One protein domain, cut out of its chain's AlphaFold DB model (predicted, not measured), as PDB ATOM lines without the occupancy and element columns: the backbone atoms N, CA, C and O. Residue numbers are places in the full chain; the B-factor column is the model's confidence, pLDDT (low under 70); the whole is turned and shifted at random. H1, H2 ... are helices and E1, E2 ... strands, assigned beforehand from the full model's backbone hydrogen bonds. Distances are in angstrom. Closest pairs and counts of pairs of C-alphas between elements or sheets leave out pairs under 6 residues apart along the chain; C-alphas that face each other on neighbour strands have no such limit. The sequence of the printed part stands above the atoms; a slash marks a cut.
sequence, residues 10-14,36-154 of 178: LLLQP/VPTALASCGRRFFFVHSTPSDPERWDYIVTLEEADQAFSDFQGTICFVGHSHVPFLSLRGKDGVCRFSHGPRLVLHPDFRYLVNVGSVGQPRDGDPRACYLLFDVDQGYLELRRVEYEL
ATOM      1  N   LEU A  10      15.152  15.660  16.495       69.44
ATOM      2  CA  LEU A  10      13.823  15.271  16.957       69.44
ATOM      3  C   LEU A  10      13.272  14.219  15.988       69.44
ATOM      4  O   LEU A  10      13.000  14.513  14.824       69.44
ATOM      5  N   LEU A  11      13.142  12.986  16.481       62.72
ATOM      6  CA  LEU A  11      12.476  11.889  15.785       62.72
ATOM      7  C   LEU A  11      10.992  11.916  16.152       62.72
ATOM      8  O   LEU A  11      10.653  11.743  17.323       62.72
ATOM      9  N   LEU A  12      10.113  12.131  15.173       68.06
ATOM     10  CA  LEU A  12       8.675  12.242  15.416       68.06
ATOM     11  C   LEU A  12       7.910  11.093  14.761       68.06
ATOM     12  O   LEU A  12       8.090  10.791  13.580       68.06
ATOM     13  N   GLN A  13       7.039  10.470  15.554       53.03
ATOM     14  CA  GLN A  13       6.178   9.351  15.183       53.03
ATOM     15  C   GLN A  13       4.766   9.619  15.734       53.03
ATOM     16  O   GLN A  13       4.655  10.215  16.809       53.03
ATOM     17  N   PRO A  14       3.678   9.190  15.067       51.75
ATOM     18  CA  PRO A  14       2.338   9.346  15.623       51.75
ATOM     19  C   PRO A  14       2.160   8.448  16.850       51.75
ATOM     20  O   PRO A  14       2.298   7.227  16.759       51.75
ATOM     21  N   VAL A  36      -2.648  17.833  26.096       38.00
ATOM     22  CA  VAL A  36      -2.872  19.183  25.486       38.00
ATOM     23  C   VAL A  36      -1.682  19.779  24.678       38.00
ATOM     24  O   VAL A  36      -0.537  19.561  25.091       38.00
ATOM     25  N   PRO A  37      -1.900  20.570  23.588       37.75
ATOM     26  CA  PRO A  37      -0.842  21.000  22.661       37.75
ATOM     27  C   PRO A  37       0.426  21.525  23.338       37.75
ATOM     28  O   PRO A  37       0.453  22.597  23.946       37.75
ATOM     29  N   THR A  38       1.505  20.753  23.225       47.06
ATOM     30  CA  THR A  38       2.754  21.038  23.936       47.06
ATOM     31  C   THR A  38       3.594  22.020  23.129       47.06
ATOM     32  O   THR A  38       4.366  21.634  22.254       47.06
ATOM     33  N   ALA A  39       3.438  23.314  23.413       47.47
ATOM     34  CA  ALA A  39       4.241  24.358  22.791       47.47
ATOM     35  C   ALA A  39       5.690  24.318  23.310       47.47
ATOM     36  O   ALA A  39       5.995  24.837  24.384       47.47
ATOM     37  N   LEU A  40       6.597  23.714  22.540       49.75
ATOM     38  CA  LEU A  40       8.034  23.698  22.834       49.75
ATOM     39  C   LEU A  40       8.734  24.864  22.130       49.75
ATOM     40  O   LEU A  40       8.528  25.103  20.939       49.75
ATOM     41  N   ALA A  41       9.591  25.571  22.866       46.66
ATOM     42  CA  ALA A  41      10.429  26.640  22.339       46.66
ATOM     43  C   ALA A  41      11.899  26.199  22.313       46.66
ATOM     44  O   ALA A  41      12.461  25.829  23.343       46.66
ATOM     45  N   SER A  42      12.538  26.269  21.144       49.44
ATOM     46  CA  SER A  42      13.987  26.076  20.996       49.44
ATOM     47  C   SER A  42      14.526  27.034  19.940       49.44
ATOM     48  O   SER A  42      13.904  27.209  18.893       49.44
ATOM     49  N   CYS A  43      15.672  27.664  20.210       54.19
ATOM     50  CA  CYS A  43      16.345  28.585  19.283       54.19
ATOM     51  C   CYS A  43      15.403  29.660  18.678       54.19
ATOM     52  O   CYS A  43      15.392  29.908  17.474       54.19
ATOM     53  N   GLY A  44      14.526  30.247  19.504       59.94
ATOM     54  CA  GLY A  44      13.550  31.266  19.083       59.94
ATOM     55  C   GLY A  44      12.371  30.764  18.231       59.94
ATOM     56  O   GLY A  44      11.466  31.542  17.932       59.94
ATOM     57  N   ARG A  45      12.330  29.477  17.861       67.75
ATOM     58  CA  ARG A  45      11.214  28.861  17.127       67.75
ATOM     59  C   ARG A  45      10.195  28.286  18.111       67.75
ATOM     60  O   ARG A  45      10.571  27.625  19.078       67.75
ATOM     61  N   ARG A  46       8.905  28.531  17.848       80.69
ATOM     62  CA  ARG A  46       7.780  27.893  18.557       80.69
ATOM     63  C   ARG A  46       7.287  26.702  17.740       80.69
ATOM     64  O   ARG A  46       6.954  26.878  16.564       80.69
ATOM     65  N   PHE A  47       7.236  25.532  18.364       86.19
ATOM     66  CA  PHE A  47       6.709  24.298  17.784       86.19
ATOM     67  C   PHE A  47       5.336  23.978  18.369       86.19
ATOM     68  O   PHE A  47       5.104  24.216  19.552       86.19
ATOM     69  N   PHE A  48       4.452  23.413  17.555       89.06
ATOM     70  CA  PHE A  48       3.133  22.936  17.960       89.06
ATOM     71  C   PHE A  48       3.022  21.447  17.623       89.06
ATOM     72  O   PHE A  48       3.457  21.032  16.551       89.06
ATOM     73  N   PHE A  49       2.464  20.646  18.528       89.62
ATOM     74  CA  PHE A  49       2.301  19.203  18.348       89.62
ATOM     75  C   PHE A  49       0.864  18.820  18.686       89.62
ATOM     76  O   PHE A  49       0.421  19.039  19.816       89.62
ATOM     77  N   VAL A  50       0.155  18.244  17.717       89.56
ATOM     78  CA  VAL A  50      -1.196  17.687  17.875       89.56
ATOM     79  C   VAL A  50      -1.288  16.367  17.114       89.56
ATOM     80  O   VAL A  50      -0.523  16.125  16.186       89.56
ATOM     81  N   HIS A  51      -2.195  15.471  17.510       88.75
ATOM     82  CA  HIS A  51      -2.346  14.202  16.793       88.75
ATOM     83  C   HIS A  51      -3.096  14.389  15.463       88.75
ATOM     84  O   HIS A  51      -2.658  13.871  14.441       88.75
ATOM     85  N   SER A  52      -4.204  15.129  15.493       89.94
ATOM     86  CA  SER A  52      -5.166  15.368  14.407       89.94
ATOM     87  C   SER A  52      -5.037  16.810  13.878       89.94
ATOM     88  O   SER A  52      -3.957  17.193  13.427       89.94
ATOM     89  N   THR A  53      -6.100  17.618  13.917       89.25
ATOM     90  CA  THR A  53      -6.094  19.032  13.516       89.25
ATOM     91  C   THR A  53      -5.667  19.948  14.675       89.25
ATOM     92  O   THR A  53      -5.849  19.603  15.842       89.25
ATOM     93  N   PRO A  54      -5.083  21.129  14.390       89.31
ATOM     94  CA  PRO A  54      -4.750  22.115  15.422       89.31
ATOM     95  C   PRO A  54      -5.959  22.910  15.947       89.31
ATOM     96  O   PRO A  54      -5.893  23.395  17.072       89.31
ATOM     97  N   SER A  55      -7.037  23.029  15.165       89.25
ATOM     98  CA  SER A  55      -8.268  23.754  15.521       89.25
ATOM     99  C   SER A  55      -9.125  23.027  16.551       89.25
ATOM    100  O   SER A  55      -9.526  23.626  17.544       89.25
ATOM    101  N   ASP A  56      -9.393  21.741  16.320       87.12
ATOM    102  CA  ASP A  56     -10.177  20.894  17.219       87.12
ATOM    103  C   ASP A  56      -9.574  19.479  17.274       87.12
ATOM    104  O   ASP A  56     -10.014  18.567  16.562       87.12
ATOM    105  N   PRO A  57      -8.541  19.271  18.116       85.50
ATOM    106  CA  PRO A  57      -7.873  17.980  18.220       85.50
ATOM    107  C   PRO A  57      -8.814  16.826  18.607       85.50
ATOM    108  O   PRO A  57      -8.545  15.672  18.259       85.50
ATOM    109  N   GLU A  58      -9.918  17.116  19.305       85.88
ATOM    110  CA  GLU A  58     -10.852  16.118  19.837       85.88
ATOM    111  C   GLU A  58     -11.905  15.654  18.820       85.88
ATOM    112  O   GLU A  58     -12.533  14.614  19.039       85.88
ATOM    113  N   ARG A  59     -12.064  16.343  17.679       87.81
ATOM    114  CA  ARG A  59     -12.906  15.861  16.565       87.81
ATOM    115  C   ARG A  59     -12.256  14.786  15.699       87.81
ATOM    116  O   ARG A  59     -12.977  14.063  15.015       87.81
ATOM    117  N   TRP A  60     -10.932  14.621  15.775       87.94
ATOM    118  CA  TRP A  60     -10.175  13.626  14.994       87.94
ATOM    119  C   TRP A  60     -10.338  13.779  13.471       87.94
ATOM    120  O   TRP A  60     -10.298  12.798  12.731       87.94
ATOM    121  N   ASP A  61     -10.508  15.013  12.994       90.69
ATOM    122  CA  ASP A  61     -10.521  15.298  11.560       90.69
ATOM    123  C   ASP A  61      -9.129  15.057  10.933       90.69
ATOM    124  O   ASP A  61      -8.096  15.011  11.617       90.69
ATOM    125  N   TYR A  62      -9.096  14.888   9.611       93.75
ATOM    126  CA  TYR A  62      -7.866  14.677   8.849       93.75
ATOM    127  C   TYR A  62      -7.384  15.967   8.175       93.75
ATOM    128  O   TYR A  62      -8.168  16.850   7.852       93.75
ATOM    129  N   ILE A  63      -6.077  16.030   7.908       94.75
ATOM    130  CA  ILE A  63      -5.481  16.971   6.955       94.75
ATOM    131  C   ILE A  63      -4.778  16.118   5.898       94.75
ATOM    132  O   ILE A  63      -3.826  15.397   6.222       94.75
ATOM    133  N   VAL A  64      -5.277  16.155   4.663       94.94
ATOM    134  CA  VAL A  64      -4.742  15.404   3.507       94.94
ATOM    135  C   VAL A  64      -4.722  16.229   2.212       94.94
ATOM    136  O   VAL A  64      -4.015  15.871   1.273       94.94
ATOM    137  N   THR A  65      -5.447  17.346   2.160       96.31
ATOM    138  CA  THR A  65      -5.493  18.289   1.035       96.31
ATOM    139  C   THR A  65      -4.734  19.585   1.336       96.31
ATOM    140  O   THR A  65      -4.440  19.919   2.486       96.31
ATOM    141  N   LEU A  66      -4.419  20.347   0.283       96.12
ATOM    142  CA  LEU A  66      -3.775  21.656   0.416       96.12
ATOM    143  C   LEU A  66      -4.698  22.703   1.068       96.12
ATOM    144  O   LEU A  66      -4.211  23.591   1.758       96.12
ATOM    145  N   GLU A  67      -6.012  22.582   0.865       96.38
ATOM    146  CA  GLU A  67      -7.038  23.474   1.419       96.38
ATOM    147  C   GLU A  67      -7.162  23.303   2.941       96.38
ATOM    148  O   GLU A  67      -7.015  24.274   3.683       96.38
ATOM    149  N   GLU A  68      -7.297  22.060   3.419       96.38
ATOM    150  CA  GLU A  68      -7.267  21.738   4.857       96.38
ATOM    151  C   GLU A  68      -5.951  22.203   5.505       96.38
ATOM    152  O   GLU A  68      -5.944  22.716   6.626       96.38
ATOM    153  N   ALA A  69      -4.827  22.057   4.792       96.62
ATOM    154  CA  ALA A  69      -3.525  22.510   5.262       96.62
ATOM    155  C   ALA A  69      -3.415  24.046   5.328       96.62
ATOM    156  O   ALA A  69      -2.829  24.555   6.285       96.62
ATOM    157  N   ASP A  70      -3.959  24.793   4.354       96.31
ATOM    158  CA  ASP A  70      -3.989  26.265   4.391       96.31
ATOM    159  C   ASP A  70      -4.852  26.785   5.543       96.31
ATOM    160  O   ASP A  70      -4.401  27.653   6.299       96.31
ATOM    161  N   GLN A  71      -6.043  26.207   5.725       95.31
ATOM    162  CA  GLN A  71      -6.943  26.545   6.825       95.31
ATOM    163  C   GLN A  71      -6.244  26.347   8.177       95.31
ATOM    164  O   GLN A  71      -6.161  27.288   8.971       95.31
ATOM    165  N   ALA A  72      -5.627  25.177   8.381       95.31
ATOM    166  CA  ALA A  72      -4.930  24.823   9.616       95.31
ATOM    167  C   ALA A  72      -3.776  25.774   9.992       95.31
ATOM    168  O   ALA A  72      -3.439  25.877  11.172       95.31
ATOM    169  N   PHE A  73      -3.176  26.520   9.051       95.75
ATOM    170  CA  PHE A  73      -2.180  27.555   9.389       95.75
ATOM    171  C   PHE A  73      -2.747  28.708  10.229       95.75
ATOM    172  O   PHE A  73      -1.973  29.388  10.914       95.75
ATOM    173  N   SER A  74      -4.059  28.934  10.191       93.75
ATOM    174  CA  SER A  74      -4.747  29.946  11.005       93.75
ATOM    175  C   SER A  74      -4.900  29.509  12.465       93.75
ATOM    176  O   SER A  74      -4.952  30.349  13.361       93.75
ATOM    177  N   ASP A  75      -4.898  28.196  12.705       92.69
ATOM    178  CA  ASP A  75      -5.386  27.585  13.944       92.69
ATOM    179  C   ASP A  75      -4.266  27.239  14.946       92.69
ATOM    180  O   ASP A  75      -4.527  26.790  16.059       92.69
ATOM    181  N   PHE A  76      -2.998  27.475  14.588       89.38
ATOM    182  CA  PHE A  76      -1.864  27.387  15.516       89.38
ATOM    183  C   PHE A  76      -1.007  28.651  15.495       89.38
ATOM    184  O   PHE A  76      -0.887  29.335  14.479       89.38
ATOM    185  N   GLN A  77      -0.316  28.920  16.605       81.94
ATOM    186  CA  GLN A  77       0.761  29.908  16.648       81.94
ATOM    187  C   GLN A  77       2.131  29.234  16.595       81.94
ATOM    188  O   GLN A  77       2.370  28.229  17.258       81.94
ATOM    189  N   GLY A  78       3.071  29.846  15.874       83.25
ATOM    190  CA  GLY A  78       4.467  29.416  15.840       83.25
ATOM    191  C   GLY A  78       4.993  29.134  14.439       83.25
ATOM    192  O   GLY A  78       4.343  29.427  13.433       83.25
ATOM    193  N   THR A  79       6.212  28.604  14.396       89.88
ATOM    194  CA  THR A  79       6.984  28.399  13.167       89.88
ATOM    195  C   THR A  79       6.651  27.063  12.512       89.88
ATOM    196  O   THR A  79       6.582  27.006  11.291       89.88
ATOM    197  N   ILE A  80       6.435  25.999  13.296       94.00
ATOM    198  CA  ILE A  80       6.164  24.646  12.783       94.00
ATOM    199  C   ILE A  80       5.042  23.996  13.594       94.00
ATOM    200  O   ILE A  80       5.104  24.002  14.824       94.00
ATOM    201  N   CYS A  81       4.060  23.409  12.915       95.00
ATOM    202  CA  CYS A  81       3.079  22.497  13.495       95.00
ATOM    203  C   CYS A  81       3.306  21.075  12.971       95.00
ATOM    204  O   CYS A  81       3.456  20.868  11.764       95.00
ATOM    205  N   PHE A  82       3.326  20.108  13.880       95.25
ATOM    206  CA  PHE A  82       3.441  18.686  13.592       95.25
ATOM    207  C   PHE A  82       2.101  18.006  13.872       95.25
ATOM    208  O   PHE A  82       1.564  18.119  14.978       95.25
ATOM    209  N   VAL A  83       1.595  17.297  12.864       95.62
ATOM    210  CA  VAL A  83       0.341  16.535  12.880       95.62
ATOM    211  C   VAL A  83       0.587  15.074  12.489       95.62
ATOM    212  O   VAL A  83       1.657  14.711  11.989       95.62
ATOM    213  N   GLY A  84      -0.410  14.222  12.709       93.38
ATOM    214  CA  GLY A  84      -0.409  12.815  12.318       93.38
ATOM    215  C   GLY A  84      -1.799  12.379  11.854       93.38
ATOM    216  O   GLY A  84      -2.329  12.920  10.888       93.38
ATOM    217  N   HIS A  85      -2.377  11.391  12.538       94.56
ATOM    218  CA  HIS A  85      -3.728  10.833  12.360       94.56
ATOM    219  C   HIS A  85      -4.088  10.227  10.989       94.56
ATOM    220  O   HIS A  85      -4.483   9.064  10.924       94.56
ATOM    221  N   SER A  86      -3.940  10.966   9.885       95.62
ATOM    222  CA  SER A  86      -4.269  10.496   8.528       95.62
ATOM    223  C   SER A  86      -3.360   9.367   8.043       95.62
ATOM    224  O   SER A  86      -3.768   8.585   7.188       95.62
ATOM    225  N   HIS A  87      -2.143   9.278   8.598       96.62
ATOM    226  CA  HIS A  87      -1.055   8.398   8.157       96.62
ATOM    227  C   HIS A  87      -0.567   8.671   6.717       96.62
ATOM    228  O   HIS A  87       0.126   7.834   6.131       96.62
ATOM    229  N   VAL A  88      -0.904   9.840   6.161       96.94
ATOM    230  CA  VAL A  88      -0.460  10.324   4.848       96.94
ATOM    231  C   VAL A  88       0.542  11.461   5.086       96.94
ATOM    232  O   VAL A  88       0.131  12.547   5.500       96.94
ATOM    233  N   PRO A  89       1.855  11.229   4.905       97.38
ATOM    234  CA  PRO A  89       2.868  12.228   5.215       97.38
ATOM    235  C   PRO A  89       2.875  13.369   4.197       97.38
ATOM    236  O   PRO A  89       2.756  13.149   2.993       97.38
ATOM    237  N   PHE A  90       3.104  14.590   4.676       97.88
ATOM    238  CA  PHE A  90       3.327  15.755   3.824       97.88
ATOM    239  C   PHE A  90       4.221  16.782   4.519       97.88
ATOM    240  O   PHE A  90       4.271  16.868   5.747       97.88
ATOM    241  N   LEU A  91       4.880  17.611   3.712       98.25
ATOM    242  CA  LEU A  91       5.574  18.818   4.147       98.25
ATOM    243  C   LEU A  91       4.891  20.007   3.473       98.25
ATOM    244  O   LEU A  91       4.900  20.084   2.245       98.25
ATOM    245  N   SER A  92       4.312  20.929   4.241       98.19
ATOM    246  CA  SER A  92       3.754  22.172   3.707       98.19
ATOM    247  C   SER A  92       4.424  23.402   4.308       98.19
ATOM    248  O   SER A  92       4.983  23.374   5.411       98.19
ATOM    249  N   LEU A  93       4.386  24.491   3.546       97.81
ATOM    250  CA  LEU A  93       4.904  25.795   3.927       97.81
ATOM    251  C   LEU A  93       3.919  26.895   3.527       97.81
ATOM    252  O   LEU A  93       3.283  26.805   2.478       97.81
ATOM    253  N   ARG A  94       3.838  27.951   4.339       97.50
ATOM    254  CA  ARG A  94       3.065  29.168   4.063       97.50
ATOM    255  C   ARG A  94       3.947  30.394   4.270       97.50
ATOM    256  O   ARG A  94       4.552  30.547   5.336       97.50
ATOM    257  N   GLY A  95       4.070  31.218   3.234       94.44
ATOM    258  CA  GLY A  95       4.893  32.427   3.242       94.44
ATOM    259  C   GLY A  95       4.147  33.660   3.753       94.44
ATOM    260  O   GLY A  95       2.953  33.619   4.054       94.44
ATOM    261  N   LYS A  96       4.857  34.794   3.801       91.44
ATOM    262  CA  LYS A  96       4.272  36.127   4.054       91.44
ATOM    263  C   LYS A  96       3.314  36.598   2.948       91.44
ATOM    264  O   LYS A  96       2.527  37.503   3.190       91.44
ATOM    265  N   ASP A  97       3.369  35.978   1.768       93.56
ATOM    266  CA  ASP A  97       2.394  36.131   0.679       93.56
ATOM    267  C   ASP A  97       1.031  35.485   1.000       93.56
ATOM    268  O   ASP A  97       0.072  35.663   0.255       93.56
ATOM    269  N   GLY A  98       0.937  34.734   2.103       92.06
ATOM    270  CA  GLY A  98      -0.272  34.035   2.523       92.06
ATOM    271  C   GLY A  98      -0.537  32.738   1.758       92.06
ATOM    272  O   GLY A  98      -1.539  32.087   2.049       92.06
ATOM    273  N   VAL A  99       0.342  32.323   0.837       93.94
ATOM    274  CA  VAL A  99       0.122  31.157  -0.032       93.94
ATOM    275  C   VAL A  99       0.685  29.889   0.612       93.94
ATOM    276  O   VAL A  99       1.899  29.767   0.800       93.94
ATOM    277  N   CYS A 100      -0.183  28.922   0.923       96.88
ATOM    278  CA  CYS A 100       0.223  27.570   1.309       96.88
ATOM    279  C   CYS A 100       0.631  26.738   0.085       96.88
ATOM    280  O   CYS A 100       0.026  26.823  -0.986       96.88
ATOM    281  N   ARG A 101       1.682  25.927   0.239       96.88
ATOM    282  CA  ARG A 101       2.205  25.019  -0.791       96.88
ATOM    283  C   ARG A 101       2.686  23.724  -0.148       96.88
ATOM    284  O   ARG A 101       3.312  23.762   0.911       96.88
ATOM    285  N   PHE A 102       2.485  22.595  -0.821       97.06
ATOM    286  CA  PHE A 102       3.234  21.376  -0.514       97.06
ATOM    287  C   PHE A 102       4.654  21.457  -1.089       97.06
ATOM    288  O   PHE A 102       4.885  21.997  -2.175       97.06
ATOM    289  N   SER A 103       5.619  20.943  -0.331       96.50
ATOM    290  CA  SER A 103       7.000  20.787  -0.771       96.50
ATOM    291  C   SER A 103       7.109  19.645  -1.779       96.50
ATOM    292  O   SER A 103       6.401  18.643  -1.680       96.50
ATOM    293  N   HIS A 104       8.023  19.784  -2.735       90.44
ATOM    294  CA  HIS A 104       8.336  18.726  -3.686       90.44
ATOM    295  C   HIS A 104       9.501  17.895  -3.145       90.44
ATOM    296  O   HIS A 104      10.612  18.397  -2.992       90.44
ATOM    297  N   GLY A 105       9.245  16.611  -2.890       93.19
ATOM    298  CA  GLY A 105      10.235  15.675  -2.357       93.19
ATOM    299  C   GLY A 105      10.242  15.569  -0.824       93.19
ATOM    300  O   GLY A 105       9.487  16.251  -0.133       93.19
ATOM    301  N   PRO A 106      11.082  14.676  -0.271       95.38
ATOM    302  CA  PRO A 106      11.010  14.279   1.134       95.38
ATOM    303  C   PRO A 106      11.654  15.270   2.106       95.38
ATOM    304  O   PRO A 106      11.505  15.086   3.308       95.38
ATOM    305  N   ARG A 107      12.394  16.285   1.638       97.00
ATOM    306  CA  ARG A 107      13.201  17.179   2.485       97.00
ATOM    307  C   ARG A 107      12.892  18.646   2.213       97.00
ATOM    308  O   ARG A 107      12.892  19.077   1.065       97.00
ATOM    309  N   LEU A 108      12.712  19.417   3.282       96.88
ATOM    310  CA  LEU A 108      12.394  20.843   3.252       96.88
ATOM    311  C   LEU A 108      13.327  21.616   4.193       96.88
ATOM    312  O   LEU A 108      13.371  21.353   5.394       96.88
ATOM    313  N   VAL A 109      14.070  22.578   3.644       95.75
ATOM    314  CA  VAL A 109      14.919  23.493   4.424       95.75
ATOM    315  C   VAL A 109      14.058  24.607   5.024       95.75
ATOM    316  O   VAL A 109      13.168  25.148   4.363       95.75
ATOM    317  N   LEU A 110      14.313  24.939   6.288       94.44
ATOM    318  CA  LEU A 110      13.562  25.932   7.049       94.44
ATOM    319  C   LEU A 110      14.126  27.338   6.826       94.44
ATOM    320  O   LEU A 110      15.315  27.583   7.026       94.44
ATOM    321  N   HIS A 111      13.249  28.280   6.495       94.00
ATOM    322  CA  HIS A 111      13.567  29.671   6.199       94.00
ATOM    323  C   HIS A 111      12.750  30.612   7.110       94.00
ATOM    324  O   HIS A 111      11.572  30.334   7.340       94.00
ATOM    325  N   PRO A 112      13.319  31.719   7.637       90.38
ATOM    326  CA  PRO A 112      12.644  32.564   8.634       90.38
ATOM    327  C   PRO A 112      11.315  33.195   8.188       90.38
ATOM    328  O   PRO A 112      10.462  33.466   9.028       90.38
ATOM    329  N   ASP A 113      11.132  33.421   6.885       93.31
ATOM    330  CA  ASP A 113       9.922  34.045   6.322       93.31
ATOM    331  C   ASP A 113       8.733  33.090   6.123       93.31
ATOM    332  O   ASP A 113       7.682  33.517   5.640       93.31
ATOM    333  N   PHE A 114       8.883  31.814   6.483       95.81
ATOM    334  CA  PHE A 114       7.864  30.788   6.283       95.81
ATOM    335  C   PHE A 114       7.437  30.139   7.598       95.81
ATOM    336  O   PHE A 114       8.222  29.957   8.534       95.81
ATOM    337  N   ARG A 115       6.166  29.744   7.639       96.38
ATOM    338  CA  ARG A 115       5.611  28.818   8.628       96.38
ATOM    339  C   ARG A 115       5.414  27.457   7.977       96.38
ATOM    340  O   ARG A 115       5.225  27.377   6.767       96.38
ATOM    341  N   TYR A 116       5.418  26.403   8.784       97.38
ATOM    342  CA  TYR A 116       5.398  25.017   8.324       97.38
ATOM    343  C   TYR A 116       4.292  24.212   9.010       97.38
ATOM    344  O   TYR A 116       4.059  24.374  10.208       97.38
ATOM    345  N   LEU A 117       3.642  23.328   8.260       97.56
ATOM    346  CA  LEU A 117       2.710  22.324   8.772       97.56
ATOM    347  C   LEU A 117       3.127  20.976   8.177       97.56
ATOM    348  O   LEU A 117       3.418  20.867   6.986       97.56
ATOM    349  N   VAL A 118       3.245  19.962   9.027       97.62
ATOM    350  CA  VAL A 118       3.924  18.711   8.680       97.62
ATOM    351  C   VAL A 118       3.130  17.530   9.191       97.62
ATOM    352  O   VAL A 118       2.967  17.392  10.402       97.62
ATOM    353  N   ASN A 119       2.718  16.636   8.297       97.50
ATOM    354  CA  ASN A 119       2.250  15.321   8.707       97.50
ATOM    355  C   ASN A 119       3.427  14.350   8.750       97.50
ATOM    356  O   ASN A 119       4.083  14.124   7.731       97.50
ATOM    357  N   VAL A 120       3.696  13.781   9.925       96.81
ATOM    358  CA  VAL A 120       4.870  12.918  10.155       96.81
ATOM    359  C   VAL A 120       4.735  11.513   9.544       96.81
ATOM    360  O   VAL A 120       5.677  10.725   9.620       96.81
ATOM    361  N   GLY A 121       3.586  11.189   8.940       96.19
ATOM    362  CA  GLY A 121       3.308   9.891   8.325       96.19
ATOM    363  C   GLY A 121       2.816   8.861   9.336       96.19
ATOM    364  O   GLY A 121       2.021   9.172  10.219       96.19
ATOM    365  N   SER A 122       3.252   7.608   9.193       96.44
ATOM    366  CA  SER A 122       2.970   6.537  10.150       96.44
ATOM    367  C   SER A 122       4.016   5.434  10.081       96.44
ATOM    368  O   SER A 122       4.386   4.976   9.000       96.44
ATOM    369  N   VAL A 123       4.464   4.978  11.250       96.50
ATOM    370  CA  VAL A 123       5.460   3.906  11.377       96.50
ATOM    371  C   VAL A 123       4.820   2.535  11.171       96.50
ATOM    372  O   VAL A 123       5.381   1.698  10.476       96.50
ATOM    373  N   GLY A 124       3.649   2.302  11.772       93.44
ATOM    374  CA  GLY A 124       3.006   0.983  11.792       93.44
ATOM    375  C   GLY A 124       1.947   0.754  10.713       93.44
ATOM    376  O   GLY A 124       1.540  -0.386  10.513       93.44
ATOM    377  N   GLN A 125       1.455   1.809  10.056       95.69
ATOM    378  CA  GLN A 125       0.423   1.706   9.018       95.69
ATOM    379  C   GLN A 125       0.399   2.966   8.135       95.69
ATOM    380  O   GLN A 125      -0.512   3.781   8.291       95.69
ATOM    381  N   PRO A 126       1.379   3.177   7.240       96.62
ATOM    382  CA  PRO A 126       1.274   4.199   6.195       96.62
ATOM    383  C   PRO A 126      -0.034   4.050   5.406       96.62
ATOM    384  O   PRO A 126      -0.514   2.927   5.242       96.62
ATOM    385  N   ARG A 127      -0.613   5.158   4.924       97.25
ATOM    386  CA  ARG A 127      -1.872   5.153   4.144       97.25
ATOM    387  C   ARG A 127      -1.771   5.794   2.760       97.25
ATOM    388  O   ARG A 127      -2.788   6.085   2.134       97.25
ATOM    389  N   ASP A 128      -0.553   6.021   2.286       96.62
ATOM    390  CA  ASP A 128      -0.267   6.739   1.044       96.62
ATOM    391  C   ASP A 128       0.227   5.840  -0.105       96.62
ATOM    392  O   ASP A 128       0.736   6.331  -1.108       96.62
ATOM    393  N   GLY A 129       0.064   4.518   0.017       97.44
ATOM    394  CA  GLY A 129       0.450   3.549  -1.016       97.44
ATOM    395  C   GLY A 129       1.905   3.064  -0.962       97.44
ATOM    396  O   GLY A 129       2.227   2.080  -1.622       97.44
ATOM    397  N   ASP A 130       2.772   3.688  -0.159       97.69
ATOM    398  CA  ASP A 130       4.113   3.169   0.150       97.69
ATOM    399  C   ASP A 130       4.051   2.354   1.457       97.69
ATOM    400  O   ASP A 130       3.808   2.934   2.520       97.69
ATOM    401  N   PRO A 131       4.264   1.023   1.424       97.50
ATOM    402  CA  PRO A 131       4.133   0.168   2.603       97.50
ATOM    403  C   PRO A 131       5.234   0.394   3.649       97.50
ATOM    404  O   PRO A 131       5.102  -0.099   4.771       97.50
ATOM    405  N   ARG A 132       6.320   1.111   3.314       98.31
ATOM    406  CA  ARG A 132       7.464   1.344   4.210       98.31
ATOM    407  C   ARG A 132       7.102   2.306   5.334       98.31
ATOM    408  O   ARG A 132       6.501   3.360   5.101       98.31
ATOM    409  N   ALA A 133       7.560   1.973   6.541       97.44
ATOM    410  CA  ALA A 133       7.370   2.773   7.742       97.44
ATOM    411  C   ALA A 133       7.861   4.209   7.518       97.44
ATOM    412  O   ALA A 133       8.979   4.417   7.034       97.44
ATOM    413  N   CYS A 134       7.037   5.193   7.881       97.50
ATOM    414  CA  CYS A 134       7.341   6.607   7.712       97.50
ATOM    415  C   CYS A 134       7.436   7.335   9.054       97.50
ATOM    416  O   CYS A 134       6.639   7.104   9.965       97.50
ATOM    417  N   TYR A 135       8.423   8.219   9.153       95.88
ATOM    418  CA  TYR A 135       8.618   9.131  10.272       95.88
ATOM    419  C   TYR A 135       9.249  10.434   9.779       95.88
ATOM    420  O   TYR A 135       9.816  10.490   8.680       95.88
ATOM    421  N   LEU A 136       9.217  11.465  10.623       96.56
ATOM    422  CA  LEU A 136       9.922  12.715  10.361       96.56
ATOM    423  C   LEU A 136      11.233  12.792  11.151       96.56
ATOM    424  O   LEU A 136      11.252  12.604  12.370       96.56
ATOM    425  N   LEU A 137      12.311  13.125  10.445       94.88
ATOM    426  CA  LEU A 137      13.551  13.632  11.015       94.88
ATOM    427  C   LEU A 137      13.500  15.165  11.007       94.88
ATOM    428  O   LEU A 137      13.410  15.776   9.942       94.88
ATOM    429  N   PHE A 138      13.585  15.792  12.178       93.50
ATOM    430  CA  PHE A 138      13.816  17.231  12.293       93.50
ATOM    431  C   PHE A 138      15.219  17.473  12.855       93.50
ATOM    432  O   PHE A 138      15.509  17.133  14.003       93.50
ATOM    433  N   ASP A 139      16.086  18.051  12.025       88.56
ATOM    434  CA  ASP A 139      17.424  18.507  12.398       88.56
ATOM    435  C   ASP A 139      17.330  19.991  12.774       88.56
ATOM    436  O   ASP A 139      17.085  20.859  11.924       88.56
ATOM    437  N   VAL A 140      17.435  20.274  14.073       83.12
ATOM    438  CA  VAL A 140      17.221  21.626  14.608       83.12
ATOM    439  C   VAL A 140      18.380  22.553  14.239       83.12
ATOM    440  O   VAL A 140      18.143  23.724  13.941       83.12
ATOM    441  N   ASP A 141      19.604  22.021  14.221       82.62
ATOM    442  CA  ASP A 141      20.839  22.792  14.050       82.62
ATOM    443  C   ASP A 141      21.092  23.122  12.573       82.62
ATOM    444  O   ASP A 141      21.429  24.257  12.238       82.62
ATOM    445  N   GLN A 142      20.866  22.158  11.673       85.75
ATOM    446  CA  GLN A 142      20.909  22.378  10.220       85.75
ATOM    447  C   GLN A 142      19.614  23.002   9.677       85.75
ATOM    448  O   GLN A 142      19.555  23.413   8.519       85.75
ATOM    449  N   GLY A 143      18.553  23.042  10.490       90.25
ATOM    450  CA  GLY A 143      17.290  23.681  10.150       90.25
ATOM    451  C   GLY A 143      16.580  23.050   8.953       90.25
ATOM    452  O   GLY A 143      16.171  23.775   8.049       90.25
ATOM    453  N   TYR A 144      16.390  21.729   8.937       94.19
ATOM    454  CA  TYR A 144      15.574  21.065   7.914       94.19
ATOM    455  C   TYR A 144      14.661  19.983   8.491       94.19
ATOM    456  O   TYR A 144      14.916  19.397   9.543       94.19
ATOM    457  N   LEU A 145      13.594  19.716   7.748       96.19
ATOM    458  CA  LEU A 145      12.635  18.644   7.974       96.19
ATOM    459  C   LEU A 145      12.826  17.598   6.880       96.19
ATOM    460  O   LEU A 145      12.979  17.963   5.713       96.19
ATOM    461  N   GLU A 146      12.818  16.315   7.224       97.62
ATOM    462  CA  GLU A 146      12.955  15.236   6.249       97.62
ATOM    463  C   GLU A 146      12.067  14.036   6.592       97.62
ATOM    464  O   GLU A 146      12.239  13.383   7.622       97.62
ATOM    465  N   LEU A 147      11.122  13.731   5.705       98.00
ATOM    466  CA  LEU A 147      10.328  12.510   5.732       98.00
ATOM    467  C   LEU A 147      11.215  11.337   5.323       98.00
ATOM    468  O   LEU A 147      11.733  11.282   4.206       98.00
ATOM    469  N   ARG A 148      11.382  10.375   6.226       97.31
ATOM    470  CA  ARG A 148      12.167   9.164   5.983       97.31
ATOM    471  C   ARG A 148      11.241   7.967   5.801       97.31
ATOM    472  O   ARG A 148      10.174   7.890   6.409       97.31
ATOM    473  N   ARG A 149      11.676   7.030   4.957       97.56
ATOM    474  CA  ARG A 149      11.058   5.714   4.750       97.56
ATOM    475  C   ARG A 149      12.052   4.634   5.123       97.56
ATOM    476  O   ARG A 149      13.220   4.735   4.749       97.56
ATOM    477  N   VAL A 150      11.589   3.625   5.848       97.62
ATOM    478  CA  VAL A 150      12.401   2.484   6.278       97.62
ATOM    479  C   VAL A 150      11.625   1.192   6.036       97.62
ATOM    480  O   VAL A 150      10.444   1.079   6.367       97.62
ATOM    481  N   GLU A 151      12.295   0.229   5.411       97.75
ATOM    482  CA  GLU A 151      11.784  -1.126   5.215       97.75
ATOM    483  C   GLU A 151      11.765  -1.888   6.544       97.75
ATOM    484  O   GLU A 151      12.577  -1.649   7.436       97.75
ATOM    485  N   TYR A 152      10.815  -2.806   6.684       96.81
ATOM    486  CA  TYR A 152      10.678  -3.655   7.861       96.81
ATOM    487  C   TYR A 152      10.169  -5.035   7.453       96.81
ATOM    488  O   TYR A 152       9.689  -5.237   6.339       96.81
ATOM    489  N   GLU A 153      10.245  -5.972   8.394       97.19
ATOM    490  CA  GLU A 153       9.767  -7.350   8.276       97.19
ATOM    491  C   GLU A 153       8.229  -7.403   8.154       97.19
ATOM    492  O   GLU A 153       7.505  -7.693   9.118       97.19
ATOM    493  N   LEU A 154       7.719  -7.065   6.968       96.38
ATOM    494  CA  LEU A 154       6.294  -6.886   6.695       96.38
ATOM    495  C   LEU A 154       5.524  -8.200   6.844       96.38
ATOM    496  O   LEU A 154       4.567  -8.260   7.615       96.38
TER     497      LEU A 154
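AT A GLANCE: This is residues 10 to 14 and 36 to 154 of the 178 residues of the protein "Metallophosphoesterase" of candidate division NC10 bacterium (UniProt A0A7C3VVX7). What shape does the printed part have? It is a sandwich of two sheets only partly face to face, E1 E9 E10 E7 and the larger E2 E3 E4 E8 E5 E6, with H1 packed on the larger sheet's other face. What is it built of? The 124 printed residues hold E1 E2 E3 H1 E4 E5 E6 E7 E8 E9 E10 in chain order; the class is mostly strand, though under half of the residues are in named elements. The smaller sheet, in the order E1 E9 E10 E7, is antiparallel; the larger, in the order E2 E3 E4 E8 E5 E6, is mixed. How large is it? It is compact, with a radius of gyration of the C-alphas of 13.6 A and spans of 42 by 35 by 27 A.

HOW THE PARTS SIT: How is the smaller sheet paired? E1, residues 10 to 12, is antiparallel to E9, residues 133 to 139, with N 10 and O 138 at 2.9 A. E9 forms a hairpin with E10, residues 144 to 150 (N 137 and O 146, 2.8 A), and E10 is antiparallel to E7, residues 107 to 109 (N 108 and O 145, 2.8 A). How is the larger, twisted sheet paired? The hairpin of E2, residues 40 to 42, and E3, residues 45 to 49, has N 45 and O 42 at 2.9 A; E3 is parallel to E4, residues 80 to 83 (N 82 and O 48, 2.8 A), and E4 to E8, residues 114 to 119 (N 83 and O 118, 2.8 A). E8 is antiparallel to E5, residues 90 to 95 (N 94 and O 115, 2.9 A), which forms a hairpin with E6, residues 100 to 102 (N 93 and O 101, 2.9 A). Where is the helix? H1, residues 66 to 72, is on the larger sheet at a height of 8.6 A, over E5 and across the strands, at 66 degrees to E5 on the local plane; every O i to N i+4 pair in it is within hydrogen-bond range. E3, H1 and E4 make a strand-helix-strand unit, two parallel neighbour strands with a helix between, its crossover right-handed. How do the sheets meet? Their facing parts are 10.5 A centre to centre, their strands at 17 degrees; the closest C-alphas of E5 and E7, Leu 91 and Leu 108, are 7.2 A apart.

IN THESE COORDINATES: Where do the strands begin and end? E1 begins at C-alpha 10 (13.823, 15.271, 16.957), and E10 ends at C-alpha 150 (12.401, 2.484, 6.278). How long are the longer ones? E9 measures 19.2 A, E10 18.9 A, E5 16.8 A and E8 16.6 A.

THE WHOLE: Is the printed part cut? Residues 15 to 35 are not printed, and C-alphas 14 and 36 are 14.9 A apart. Which links are long? Those from E3 to H1 and from E8 to E9. Where is confidence low? The pLDDT is under 70 at residues 10 to 14 and 36 to 45.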